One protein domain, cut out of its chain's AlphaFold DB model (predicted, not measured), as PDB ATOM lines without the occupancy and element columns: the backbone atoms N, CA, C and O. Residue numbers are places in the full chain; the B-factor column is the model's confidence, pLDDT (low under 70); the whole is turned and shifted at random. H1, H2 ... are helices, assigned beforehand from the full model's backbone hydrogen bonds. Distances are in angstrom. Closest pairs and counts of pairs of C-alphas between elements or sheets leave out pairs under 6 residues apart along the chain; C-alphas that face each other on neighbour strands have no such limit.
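AT A GLANCE: This is residues 124 to 205 of the 368 residues of an uncharacterized protein of Pirellula staleyi (strain ATCC 27377 / DSM 6068 / ICPB 4128) (UniProt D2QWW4). A rounded, compact helical domain is built round one long helix, H5, with H1 packed on it at a steep tilt near His 200. The short helices H2, H3 and H4 are spread round these two, and a long loop, residues 152 to 166, runs from H2 to H3. The printed part has 82 residues with five named helices, H1 to H5 in order along the chain, and no named strand; the class is all helix. The radius of gyration of the C-alphas is 11.6 A and the spans are 31 by 24 by 20 A.

IN THESE COORDINATES: H1, residues 128 to 140, begins at C-alpha 128 (5.382, -38.698, -6.724) and is 17.9 A long. H2 holds residues 148 to 151, H3 residues 167 to 170 and H4 residues 175 to 180. H5, residues 186 to 203, is 25.5 A long and ends at C-alpha 203 (-8.149, -33.676, 6.184).

HOW THE PARTS SIT: H5 is the hub. It touches H1, running the same way at a steep tilt of 54 degrees; their closest C-alphas, Trp 134 and His 200, are 5.4 A apart. H4 and H5 form a helical hairpin and only just touch, with 3 pairs of C-alphas within 8 A, the closest Arg 179 and Val 189 at 6.6 A. H2 only just touches H5, also with 3 pairs, the closest C-alphas being Leu 151 and Val 195 at 6.2 A. H3 only just touches H1, with 3 pairs, the closest C-alphas being Ala 139 and Glu 168 at 7.6 A. H2 and H4 are apart. In H1, H4 and H5 every O i to N i+4 pair is within hydrogen-bond range; H2 and H3 are too short for such a pair.

THE WHOLE: The C-alphas farthest apart, Lys 182 and Lys 205, are 35.0 A apart. The printed part has no cut. The link from H2 to H3 is long. No printed residue is under 70 in pLDDT.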
ATOM      1  N   THR A 124      -3.737 -37.690 -14.168       86.88
ATOM      2  CA  THR A 124      -2.572 -37.306 -14.984       86.88
ATOM      3  C   THR A 124      -1.766 -36.154 -14.383       86.88
ATOM      4  O   THR A 124      -0.627 -35.931 -14.791       86.88
ATOM      5  N   HIS A 125      -2.312 -35.480 -13.369       86.44
ATOM      6  CA  HIS A 125      -1.655 -34.406 -12.622       86.44
ATOM      7  C   HIS A 125      -1.037 -34.870 -11.293       86.44
ATOM      8  O   HIS A 125      -0.633 -34.053 -10.466       86.44
ATOM      9  N   VAL A 126      -0.933 -36.183 -11.072       90.38
ATOM     10  CA  VAL A 126      -0.363 -36.735  -9.839       90.38
ATOM     11  C   VAL A 126       1.106 -37.108 -10.053       90.38
ATOM     12  O   VAL A 126       1.417 -38.092 -10.725       90.38
ATOM     13  N   SER A 127       2.009 -36.316  -9.465       91.12
ATOM     14  CA  SER A 127       3.443 -36.640  -9.340       91.12
ATOM     15  C   SER A 127       3.733 -37.432  -8.060       91.12
ATOM     16  O   SER A 127       2.904 -37.487  -7.148       91.12
ATOM     17  N   GLU A 128       4.938 -38.005  -7.947       92.00
ATOM     18  CA  GLU A 128       5.382 -38.698  -6.724       92.00
ATOM     19  C   GLU A 128       5.386 -37.768  -5.501       92.00
ATOM     20  O   GLU A 128       5.064 -38.206  -4.396       92.00
ATOM     21  N   LEU A 129       5.669 -36.472  -5.692       89.38
ATOM     22  CA  LEU A 129       5.546 -35.469  -4.632       89.38
ATOM     23  C   LEU A 129       4.104 -35.348  -4.119       89.38
ATOM     24  O   LEU A 129       3.886 -35.389  -2.908       89.38
ATOM     25  N   VAL A 130       3.127 -35.205  -5.023       92.38
ATOM     26  CA  VAL A 130       1.698 -35.123  -4.659       92.38
ATOM     27  C   VAL A 130       1.274 -36.390  -3.932       92.38
ATOM     28  O   VAL A 130       0.685 -36.333  -2.855       92.38
ATOM     29  N   TRP A 131       1.638 -37.538  -4.494       95.62
ATOM     30  CA  TRP A 131       1.320 -38.830  -3.914       95.62
ATOM     31  C   TRP A 131       1.893 -39.000  -2.510       95.62
ATOM     32  O   TRP A 131       1.186 -39.423  -1.597       95.62
ATOM     33  N   LYS A 132       3.161 -38.621  -2.309       94.94
ATOM     34  CA  LYS A 132       3.790 -38.624  -0.989       94.94
ATOM     35  C   LYS A 132       3.010 -37.753  -0.003       94.94
ATOM     36  O   LYS A 132       2.687 -38.231   1.076       94.94
ATOM     37  N   LYS A 133       2.622 -36.530  -0.385       93.94
ATOM     38  CA  LYS A 133       1.822 -35.641   0.479       93.94
ATOM     39  C   LYS A 133       0.486 -36.258   0.894       93.94
ATOM     40  O   LYS A 133       0.074 -36.122   2.050       93.94
ATOM     41  N   TRP A 134      -0.194 -36.937  -0.027       96.62
ATOM     42  CA  TRP A 134      -1.458 -37.608   0.277       96.62
ATOM     43  C   TRP A 134      -1.252 -38.776   1.241       96.62
ATOM     44  O   TRP A 134      -1.971 -38.868   2.236       96.62
ATOM     45  N   ARG A 135      -0.228 -39.611   1.011       97.25
ATOM     46  CA  ARG A 135       0.152 -40.689   1.938       97.25
ATOM     47  C   ARG A 135       0.501 -40.159   3.325       97.25
ATOM     48  O   ARG A 135      -0.029 -40.666   4.308       97.25
ATOM     49  N   ASP A 136       1.304 -39.103   3.405       95.56
ATOM     50  CA  ASP A 136       1.687 -38.479   4.675       95.56
ATOM     51  C   ASP A 136       0.456 -37.962   5.437       95.56
ATOM     52  O   ASP A 136       0.409 -38.032   6.660       95.56
ATOM     53  N   THR A 137      -0.571 -37.485   4.729       95.62
ATOM     54  CA  THR A 137      -1.832 -37.043   5.348       95.62
ATOM     55  C   THR A 137      -2.625 -38.224   5.901       95.62
ATOM     56  O   THR A 137      -3.043 -38.192   7.055       95.62
ATOM     57  N   VAL A 138      -2.779 -39.298   5.124       95.88
ATOM     58  CA  VAL A 138      -3.440 -40.533   5.583       95.88
ATOM     59  C   VAL A 138      -2.732 -41.111   6.813       95.88
ATOM     60  O   VAL A 138      -3.396 -41.477   7.785       95.88
ATOM     61  N   ALA A 139      -1.397 -41.145   6.799       95.75
ATOM     62  CA  ALA A 139      -0.588 -41.615   7.919       95.75
ATOM     63  C   ALA A 139      -0.752 -40.723   9.160       95.75
ATOM     64  O   ALA A 139      -1.042 -41.226  10.242       95.75
ATOM     65  N   ARG A 140      -0.636 -39.398   8.998       94.69
ATOM     66  CA  ARG A 140      -0.728 -38.423  10.100       94.69
ATOM     67  C   ARG A 140      -2.071 -38.473  10.827       94.69
ATOM     68  O   ARG A 140      -2.104 -38.333  12.041       94.69
ATOM     69  N   HIS A 141      -3.167 -38.690  10.102       94.44
ATOM     70  CA  HIS A 141      -4.512 -38.759  10.682       94.44
ATOM     71  C   HIS A 141      -4.939 -40.171  11.110       94.44
ATOM     72  O   HIS A 141      -6.086 -40.357  11.505       94.44
ATOM     73  N   ASN A 142      -4.046 -41.166  11.031       93.56
ATOM     74  CA  ASN A 142      -4.315 -42.556  11.413       93.56
ATOM     75  C   ASN A 142      -5.557 -43.169  10.725       93.56
ATOM     76  O   ASN A 142      -6.234 -44.037  11.271       93.56
ATOM     77  N   VAL A 143      -5.848 -42.735   9.495       95.06
ATOM     78  CA  VAL A 143      -6.953 -43.264   8.672       95.06
ATOM     79  C   VAL A 143      -6.509 -44.447   7.800       95.06
ATOM     80  O   VAL A 143      -7.255 -44.922   6.950       95.06
ATOM     81  N   GLY A 144      -5.290 -44.956   8.021       95.38
ATOM     82  CA  GLY A 144      -4.702 -46.076   7.279       95.38
ATOM     83  C   GLY A 144      -5.495 -47.385   7.376       95.38
ATOM     84  O   GLY A 144      -5.530 -48.149   6.416       95.38
ATOM     85  N   LYS A 145      -6.180 -47.620   8.500       95.31
ATOM     86  CA  LYS A 145      -6.971 -48.840   8.737       95.31
ATOM     87  C   LYS A 145      -8.296 -48.871   7.975       95.31
ATOM     88  O   LYS A 145      -8.925 -49.923   7.891       95.31
ATOM     89  N   GLU A 146      -8.735 -47.735   7.435       95.50
ATOM     90  CA  GLU A 146      -9.961 -47.687   6.648       95.50
ATOM     91  C   GLU A 146      -9.788 -48.444   5.331       95.50
ATOM     92  O   GLU A 146      -8.748 -48.382   4.671       95.50
ATOM     93  N   LYS A 147     -10.836 -49.166   4.942       95.81
ATOM     94  CA  LYS A 147     -10.870 -49.940   3.701       95.81
ATOM     95  C   LYS A 147     -11.039 -49.006   2.507       95.81
ATOM     96  O   LYS A 147     -11.894 -48.118   2.524       95.81
ATOM     97  N   LEU A 148     -10.298 -49.250   1.430       95.81
ATOM     98  CA  LEU A 148     -10.351 -48.434   0.217       95.81
ATOM     99  C   LEU A 148     -11.767 -48.353  -0.366       95.81
ATOM    100  O   LEU A 148     -12.230 -47.271  -0.724       95.81
ATOM    101  N   GLY A 149     -12.487 -49.477  -0.410       95.75
ATOM    102  CA  GLY A 149     -13.860 -49.514  -0.908       95.75
ATOM    103  C   GLY A 149     -14.834 -48.694  -0.058       95.75
ATOM    104  O   GLY A 149     -15.787 -48.132  -0.592       95.75
ATOM    105  N   ARG A 150     -14.582 -48.542   1.249       95.81
ATOM    106  CA  ARG A 150     -15.438 -47.729   2.127       95.81
ATOM    107  C   ARG A 150     -15.414 -46.264   1.708       95.81
ATOM    108  O   ARG A 150     -16.460 -45.623   1.722       95.81
ATOM    109  N   LEU A 151     -14.250 -45.761   1.299       95.25
ATOM    110  CA  LEU A 151     -14.018 -44.345   0.989       95.25
ATOM    111  C   LEU A 151     -14.063 -44.018  -0.510       95.25
ATOM    112  O   LEU A 151     -13.993 -42.853  -0.894       95.25
ATOM    113  N   ALA A 152     -14.202 -45.030  -1.362       93.94
ATOM    114  CA  ALA A 152     -14.353 -44.859  -2.799       93.94
ATOM    115  C   ALA A 152     -15.581 -44.007  -3.176       93.94
ATOM    116  O   ALA A 152     -16.633 -44.156  -2.559       93.94
ATOM    117  N   PRO A 153     -15.538 -43.203  -4.249       90.56
ATOM    118  CA  PRO A 153     -16.736 -42.521  -4.746       90.56
ATOM    119  C   PRO A 153     -17.834 -43.495  -5.201       90.56
ATOM    120  O   PRO A 153     -19.013 -43.284  -4.936       90.56
ATOM    121  N   SER A 154     -17.447 -44.604  -5.839       92.94
ATOM    122  CA  SER A 154     -18.341 -45.688  -6.260       92.94
ATOM    123  C   SER A 154     -17.582 -47.011  -6.306       92.94
ATOM    124  O   SER A 154     -16.436 -47.054  -6.755       92.94
ATOM    125  N   LEU A 155     -18.229 -48.102  -5.898       95.00
ATOM    126  CA  LEU A 155     -17.676 -49.453  -5.995       95.00
ATOM    127  C   LEU A 155     -17.778 -50.064  -7.401       95.00
ATOM    128  O   LEU A 155     -17.011 -50.975  -7.712       95.00
ATOM    129  N   ARG A 156     -18.637 -49.539  -8.292       91.00
ATOM    130  CA  ARG A 156     -18.867 -50.101  -9.642       91.00
ATOM    131  C   ARG A 156     -17.598 -50.176 -10.491       91.00
ATOM    132  O   ARG A 156     -17.450 -51.054 -11.336       91.00
ATOM    133  N   GLN A 157     -16.699 -49.209 -10.312       82.81
ATOM    134  CA  GLN A 157     -15.472 -49.087 -11.106       82.81
ATOM    135  C   GLN A 157     -14.284 -49.814 -10.464       82.81
ATOM    136  O   GLN A 157     -13.182 -49.827 -11.019       82.81
ATOM    137  N   ILE A 158     -14.510 -50.435  -9.305       87.25
ATOM    138  CA  ILE A 158     -13.475 -51.003  -8.459       87.25
ATOM    139  C   ILE A 158     -13.659 -52.517  -8.433       87.25
ATOM    140  O   ILE A 158     -14.711 -53.004  -8.033       87.25
ATOM    141  N   PRO A 159     -12.643 -53.297  -8.812       87.06
ATOM    142  CA  PRO A 159     -12.698 -54.734  -8.618       87.06
ATOM    143  C   PRO A 159     -12.831 -55.075  -7.133       87.06
ATOM    144  O   PRO A 159     -12.092 -54.552  -6.301       87.06
ATOM    145  N   THR A 160     -13.713 -56.023  -6.832       88.50
ATOM    146  CA  THR A 160     -14.044 -56.469  -5.468       88.50
ATOM    147  C   THR A 160     -12.828 -56.834  -4.619       88.50
ATOM    148  O   THR A 160     -12.816 -56.587  -3.420       88.50
ATOM    149  N   VAL A 161     -11.769 -57.359  -5.245       87.75
ATOM    150  CA  VAL A 161     -10.527 -57.787  -4.577       87.75
ATOM    151  C   VAL A 161      -9.853 -56.666  -3.778       87.75
ATOM    152  O   VAL A 161      -9.197 -56.960  -2.787       87.75
ATOM    153  N   ILE A 162      -9.999 -55.401  -4.192       91.38
ATOM    154  CA  ILE A 162      -9.361 -54.265  -3.503       91.38
ATOM    155  C   ILE A 162     -10.331 -53.458  -2.636       91.38
ATOM    156  O   ILE A 162      -9.924 -52.469  -2.037       91.38
ATOM    157  N   TRP A 163     -11.606 -53.858  -2.546       94.19
ATOM    158  CA  TRP A 163     -12.576 -53.169  -1.684       94.19
ATOM    159  C   TRP A 163     -12.152 -53.227  -0.218       94.19
ATOM    160  O   TRP A 163     -12.261 -52.237   0.498       94.19
ATOM    161  N   GLU A 164     -11.632 -54.383   0.182       94.25
ATOM    162  CA  GLU A 164     -11.219 -54.725   1.542       94.25
ATOM    163  C   GLU A 164      -9.771 -54.318   1.855       94.25
ATOM    164  O   GLU A 164      -9.334 -54.421   2.997       94.25
ATOM    165  N   THR A 165      -9.004 -53.861   0.858       95.56
ATOM    166  CA  THR A 165      -7.613 -53.453   1.070       95.56
ATOM    167  C   THR A 165      -7.573 -52.180   1.921       95.56
ATOM    168  O   THR A 165      -8.162 -51.173   1.515       95.56
ATOM    169  N   PRO A 166      -6.891 -52.183   3.081       96.94
ATOM    170  CA  PRO A 166      -6.770 -50.992   3.910       96.94
ATOM    171  C   PRO A 166      -5.857 -49.959   3.238       96.94
ATOM    172  O   PRO A 166      -4.935 -50.320   2.501       96.94
ATOM    173  N   LEU A 167      -6.085 -48.668   3.490       97.25
ATOM    174  CA  LEU A 167      -5.255 -47.599   2.918       97.25
ATOM    175  C   LEU A 167      -3.774 -47.733   3.303       97.25
ATOM    176  O   LEU A 167      -2.901 -47.385   2.507       97.25
ATOM    177  N   GLU A 168      -3.483 -48.274   4.488       97.56
ATOM    178  CA  GLU A 168      -2.121 -48.470   4.992       97.56
ATOM    179  C   GLU A 168      -1.260 -49.362   4.093       97.56
ATOM    180  O   GLU A 168      -0.055 -49.141   3.996       97.56
ATOM    181  N   PHE A 169      -1.877 -50.275   3.332       97.19
ATOM    182  CA  PHE A 169      -1.187 -51.096   2.334       97.19
ATOM    183  C   PHE A 169      -0.459 -50.262   1.266       97.19
ATOM    184  O   PHE A 169       0.518 -50.726   0.678       97.19
ATOM    185  N   TYR A 170      -0.940 -49.048   0.984       97.19
ATOM    186  CA  TYR A 170      -0.370 -48.160  -0.029       97.19
ATOM    187  C   TYR A 170       0.599 -47.124   0.552       97.19
ATOM    188  O   TYR A 170       1.266 -46.428  -0.217       97.19
ATOM    189  N   LEU A 171       0.698 -47.001   1.880       96.81
ATOM    190  CA  LEU A 171       1.493 -45.950   2.523       96.81
ATOM    191  C   LEU A 171       2.996 -46.095   2.284       96.81
ATOM    192  O   LEU A 171       3.704 -45.092   2.295       96.81
ATOM    193  N   ASP A 172       3.482 -47.301   2.010       95.69
ATOM    194  CA  ASP A 172       4.890 -47.596   1.734       95.69
ATOM    195  C   ASP A 172       5.238 -47.605   0.233       95.69
ATOM    196  O   ASP A 172       6.406 -47.749  -0.131       95.69
ATOM    197  N   LYS A 173       4.255 -47.427  -0.661       96.12
ATOM    198  CA  LYS A 173       4.450 -47.583  -2.113       96.12
ATOM    199  C   LYS A 173       4.632 -46.243  -2.810       96.12
ATOM    200  O   LYS A 173       3.860 -45.309  -2.609       96.12
ATOM    201  N   SER A 174       5.621 -46.163  -3.696       94.25
ATOM    202  CA  SER A 174       5.697 -45.089  -4.697       94.25
ATOM    203  C   SER A 174       4.607 -45.262  -5.764       94.25
ATOM    204  O   SER A 174       4.065 -46.362  -5.924       94.25
ATOM    205  N   LEU A 175       4.288 -44.210  -6.526       93.12
ATOM    206  CA  LEU A 175       3.389 -44.325  -7.686       93.12
ATOM    207  C   LEU A 175       3.920 -45.341  -8.691       93.12
ATOM    208  O   LEU A 175       3.155 -46.154  -9.212       93.12
ATOM    209  N   GLY A 176       5.231 -45.314  -8.944       90.56
ATOM    210  CA  GLY A 176       5.893 -46.277  -9.820       90.56
ATOM    211  C   GLY A 176       5.696 -47.721  -9.352       90.56
ATOM    212  O   GLY A 176       5.271 -48.566 -10.137       90.56
ATOM    213  N   SER A 177       5.927 -47.991  -8.063       93.88
ATOM    214  CA  SER A 177       5.735 -49.321  -7.468       93.88
ATOM    215  C   SER A 177       4.270 -49.760  -7.521       93.88
ATOM    216  O   SER A 177       3.973 -50.887  -7.914       93.88
ATOM    217  N   MET A 178       3.338 -48.856  -7.207       93.94
ATOM    218  CA  MET A 178       1.906 -49.143  -7.248       93.94
ATOM    219  C   MET A 178       1.435 -49.525  -8.660       93.94
ATOM    220  O   MET A 178       0.681 -50.486  -8.806       93.94
ATOM    221  N   ARG A 179       1.915 -48.834  -9.703       92.50
ATOM    222  CA  ARG A 179       1.617 -49.157 -11.114       92.50
ATOM    223  C   ARG A 179       2.200 -50.497 -11.575       92.50
ATOM    224  O   ARG A 179       1.708 -51.072 -12.540       92.50
ATOM    225  N   GLN A 180       3.241 -50.994 -10.909       93.12
ATOM    226  CA  GLN A 180       3.868 -52.285 -11.210       93.12
ATOM    227  C   GLN A 180       3.203 -53.466 -10.488       93.12
ATOM    228  O   GLN A 180       3.519 -54.620 -10.787       93.12
ATOM    229  N   LEU A 181       2.273 -53.225  -9.556       91.56
ATOM    230  CA  LEU A 181       1.558 -54.311  -8.891       91.56
ATOM    231  C   LEU A 181       0.737 -55.099  -9.923       91.56
ATOM    232  O   LEU A 181      -0.129 -54.551 -10.602       91.56
ATOM    233  N   LYS A 182       0.941 -56.422  -9.976       88.31
ATOM    234  CA  LYS A 182       0.261 -57.334 -10.919       88.31
ATOM    235  C   LYS A 182      -1.268 -57.207 -10.893       88.31
ATOM    236  O   LYS A 182      -1.942 -57.438 -11.892       88.31
ATOM    237  N   THR A 183      -1.822 -56.846  -9.740       85.25
ATOM    238  CA  THR A 183      -3.259 -56.680  -9.520       85.25
ATOM    239  C   THR A 183      -3.739 -55.238  -9.690       85.25
ATOM    240  O   THR A 183      -4.919 -55.002  -9.467       85.25
ATOM    241  N   HIS A 184      -2.900 -54.270 -10.070       89.06
ATOM    242  CA  HIS A 184      -3.264 -52.848 -10.168       89.06
ATOM    243  C   HIS A 184      -2.986 -52.278 -11.561       89.06
ATOM    244  O   HIS A 184      -2.046 -51.521 -11.774       89.06
ATOM    245  N   GLY A 185      -3.853 -52.600 -12.526       89.38
ATOM    246  CA  GLY A 185      -3.882 -51.855 -13.789       89.38
ATOM    247  C   GLY A 185      -4.287 -50.387 -13.581       89.38
ATOM    248  O   GLY A 185      -4.843 -50.035 -12.540       89.38
ATOM    249  N   GLU A 186      -4.090 -49.546 -14.599       89.50
ATOM    250  CA  GLU A 186      -4.267 -48.083 -14.511       89.50
ATOM    251  C   GLU A 186      -5.630 -47.649 -13.942       89.50
ATOM    252  O   GLU A 186      -5.709 -46.733 -13.129       89.50
ATOM    253  N   LYS A 187      -6.716 -48.361 -14.282       87.25
ATOM    254  CA  LYS A 187      -8.053 -48.090 -13.720       87.25
ATOM    255  C   LYS A 187      -8.090 -48.212 -12.193       87.25
ATOM    256  O   LYS A 187      -8.728 -47.404 -11.532       87.25
ATOM    257  N   ARG A 188      -7.408 -49.216 -11.633       89.38
ATOM    258  CA  ARG A 188      -7.353 -49.452 -10.181       89.38
ATOM    259  C   ARG A 188      -6.454 -48.425  -9.503       89.38
ATOM    260  O   ARG A 188      -6.813 -47.911  -8.452       89.38
ATOM    261  N   VAL A 189      -5.329 -48.089 -10.135       92.94
ATOM    262  CA  VAL A 189      -4.435 -47.023  -9.666       92.94
ATOM    263  C   VAL A 189      -5.182 -45.695  -9.582       92.94
ATOM    264  O   VAL A 189      -5.149 -45.058  -8.535       92.94
ATOM    265  N   ARG A 190      -5.928 -45.315 -10.628       92.19
ATOM    266  CA  ARG A 190      -6.757 -44.100 -10.636       92.19
ATOM    267  C   ARG A 190      -7.675 -44.017  -9.418       92.19
ATOM    268  O   ARG A 190      -7.713 -42.977  -8.775       92.19
ATOM    269  N   VAL A 191      -8.378 -45.101  -9.098       91.94
ATOM    270  CA  VAL A 191      -9.284 -45.160  -7.942       91.94
ATOM    271  C   VAL A 191      -8.529 -44.951  -6.631       91.94
ATOM    272  O   VAL A 191      -8.981 -44.190  -5.782       91.94
ATOM    273  N   VAL A 192      -7.376 -45.607  -6.457       95.25
ATOM    274  CA  VAL A 192      -6.551 -45.430  -5.251       95.25
ATOM    275  C   VAL A 192      -6.158 -43.961  -5.110       95.25
ATOM    276  O   VAL A 192      -6.331 -43.373  -4.046       95.25
ATOM    277  N   LEU A 193      -5.703 -43.341  -6.199       95.75
ATOM    278  CA  LEU A 193      -5.344 -41.927  -6.204       95.75
ATOM    279  C   LEU A 193      -6.532 -41.018  -5.878       95.75
ATOM    280  O   LEU A 193      -6.369 -40.081  -5.106       95.75
ATOM    281  N   GLU A 194      -7.717 -41.307  -6.408       94.81
ATOM    282  CA  GLU A 194      -8.935 -40.531  -6.154       94.81
ATOM    283  C   GLU A 194      -9.365 -40.592  -4.682       94.81
ATOM    284  O   GLU A 194      -9.728 -39.571  -4.090       94.81
ATOM    285  N   VAL A 195      -9.265 -41.771  -4.057       95.31
ATOM    286  CA  VAL A 195      -9.540 -41.948  -2.623       95.31
ATOM    287  C   VAL A 195      -8.547 -41.150  -1.784       95.31
ATOM    288  O   VAL A 195      -8.957 -40.368  -0.928       95.31
ATOM    289  N   PHE A 196      -7.249 -41.284  -2.052       96.75
ATOM    290  CA  PHE A 196      -6.213 -40.545  -1.326       96.75
ATOM    291  C   PHE A 196      -6.319 -39.031  -1.535       96.75
ATOM    292  O   PHE A 196      -6.149 -38.281  -0.576       96.75
ATOM    293  N   HIS A 197      -6.651 -38.579  -2.746       95.25
ATOM    294  CA  HIS A 197      -6.943 -37.179  -3.043       95.25
ATOM    295  C   HIS A 197      -8.109 -36.666  -2.194       95.25
ATOM    296  O   HIS A 197      -7.987 -35.636  -1.537       95.25
ATOM    297  N   THR A 198      -9.219 -37.408  -2.166       93.56
ATOM    298  CA  THR A 198     -10.423 -37.041  -1.409       93.56
ATOM    299  C   THR A 198     -10.130 -36.961   0.087       93.56
ATOM    300  O   THR A 198     -10.444 -35.960   0.729       93.56
ATOM    301  N   VAL A 199      -9.463 -37.978   0.640       94.62
ATOM    302  CA  VAL A 199      -9.071 -38.010   2.056       94.62
ATOM    303  C   VAL A 199      -8.120 -36.860   2.384       94.62
ATOM    304  O   VAL A 199      -8.338 -36.145   3.359       94.62
ATOM    305  N   HIS A 200      -7.104 -36.629   1.552       94.75
ATOM    306  CA  HIS A 200      -6.183 -35.513   1.728       94.75
ATOM    307  C   HIS A 200      -6.913 -34.170   1.709       94.75
ATOM    308  O   HIS A 200      -6.701 -33.357   2.605       94.75
ATOM    309  N   HIS A 201      -7.799 -33.941   0.742       92.88
ATOM    310  CA  HIS A 201      -8.533 -32.687   0.623       92.88
ATOM    311  C   HIS A 201      -9.412 -32.412   1.853       92.88
ATOM    312  O   HIS A 201      -9.409 -31.297   2.374       92.88
ATOM    313  N   ILE A 202     -10.103 -33.439   2.363       91.31
ATOM    314  CA  ILE A 202     -10.938 -33.331   3.568       91.31
ATOM    315  C   ILE A 202     -10.081 -33.027   4.805       91.31
ATOM    316  O   ILE A 202     -10.442 -32.176   5.615       91.31
ATOM    317  N   LEU A 203      -8.943 -33.709   4.953       93.44
ATOM    318  CA  LEU A 203      -8.149 -33.676   6.184       93.44
ATOM    319  C   LEU A 203      -7.076 -32.584   6.217       93.44
ATOM    320  O   LEU A 203      -6.622 -32.233   7.297       93.44
ATOM    321  N   THR A 204      -6.702 -31.984   5.082       91.69
ATOM    322  CA  THR A 204      -5.645 -30.948   5.029       91.69
ATOM    323  C   THR A 204      -5.943 -29.741   5.920       91.69
ATOM    324  O   THR A 204      -5.023 -29.089   6.404       91.69
ATOM    325  N   LYS A 205      -7.224 -29.441   6.156       88.19
ATOM    326  CA  LYS A 205      -7.653 -28.329   7.018       88.19
ATOM    327  C   LYS A 205      -7.813 -28.724   8.489       88.19
ATOM    328  O   LYS A 205      -8.112 -27.863   9.310       88.19
TER     329      LYS A 205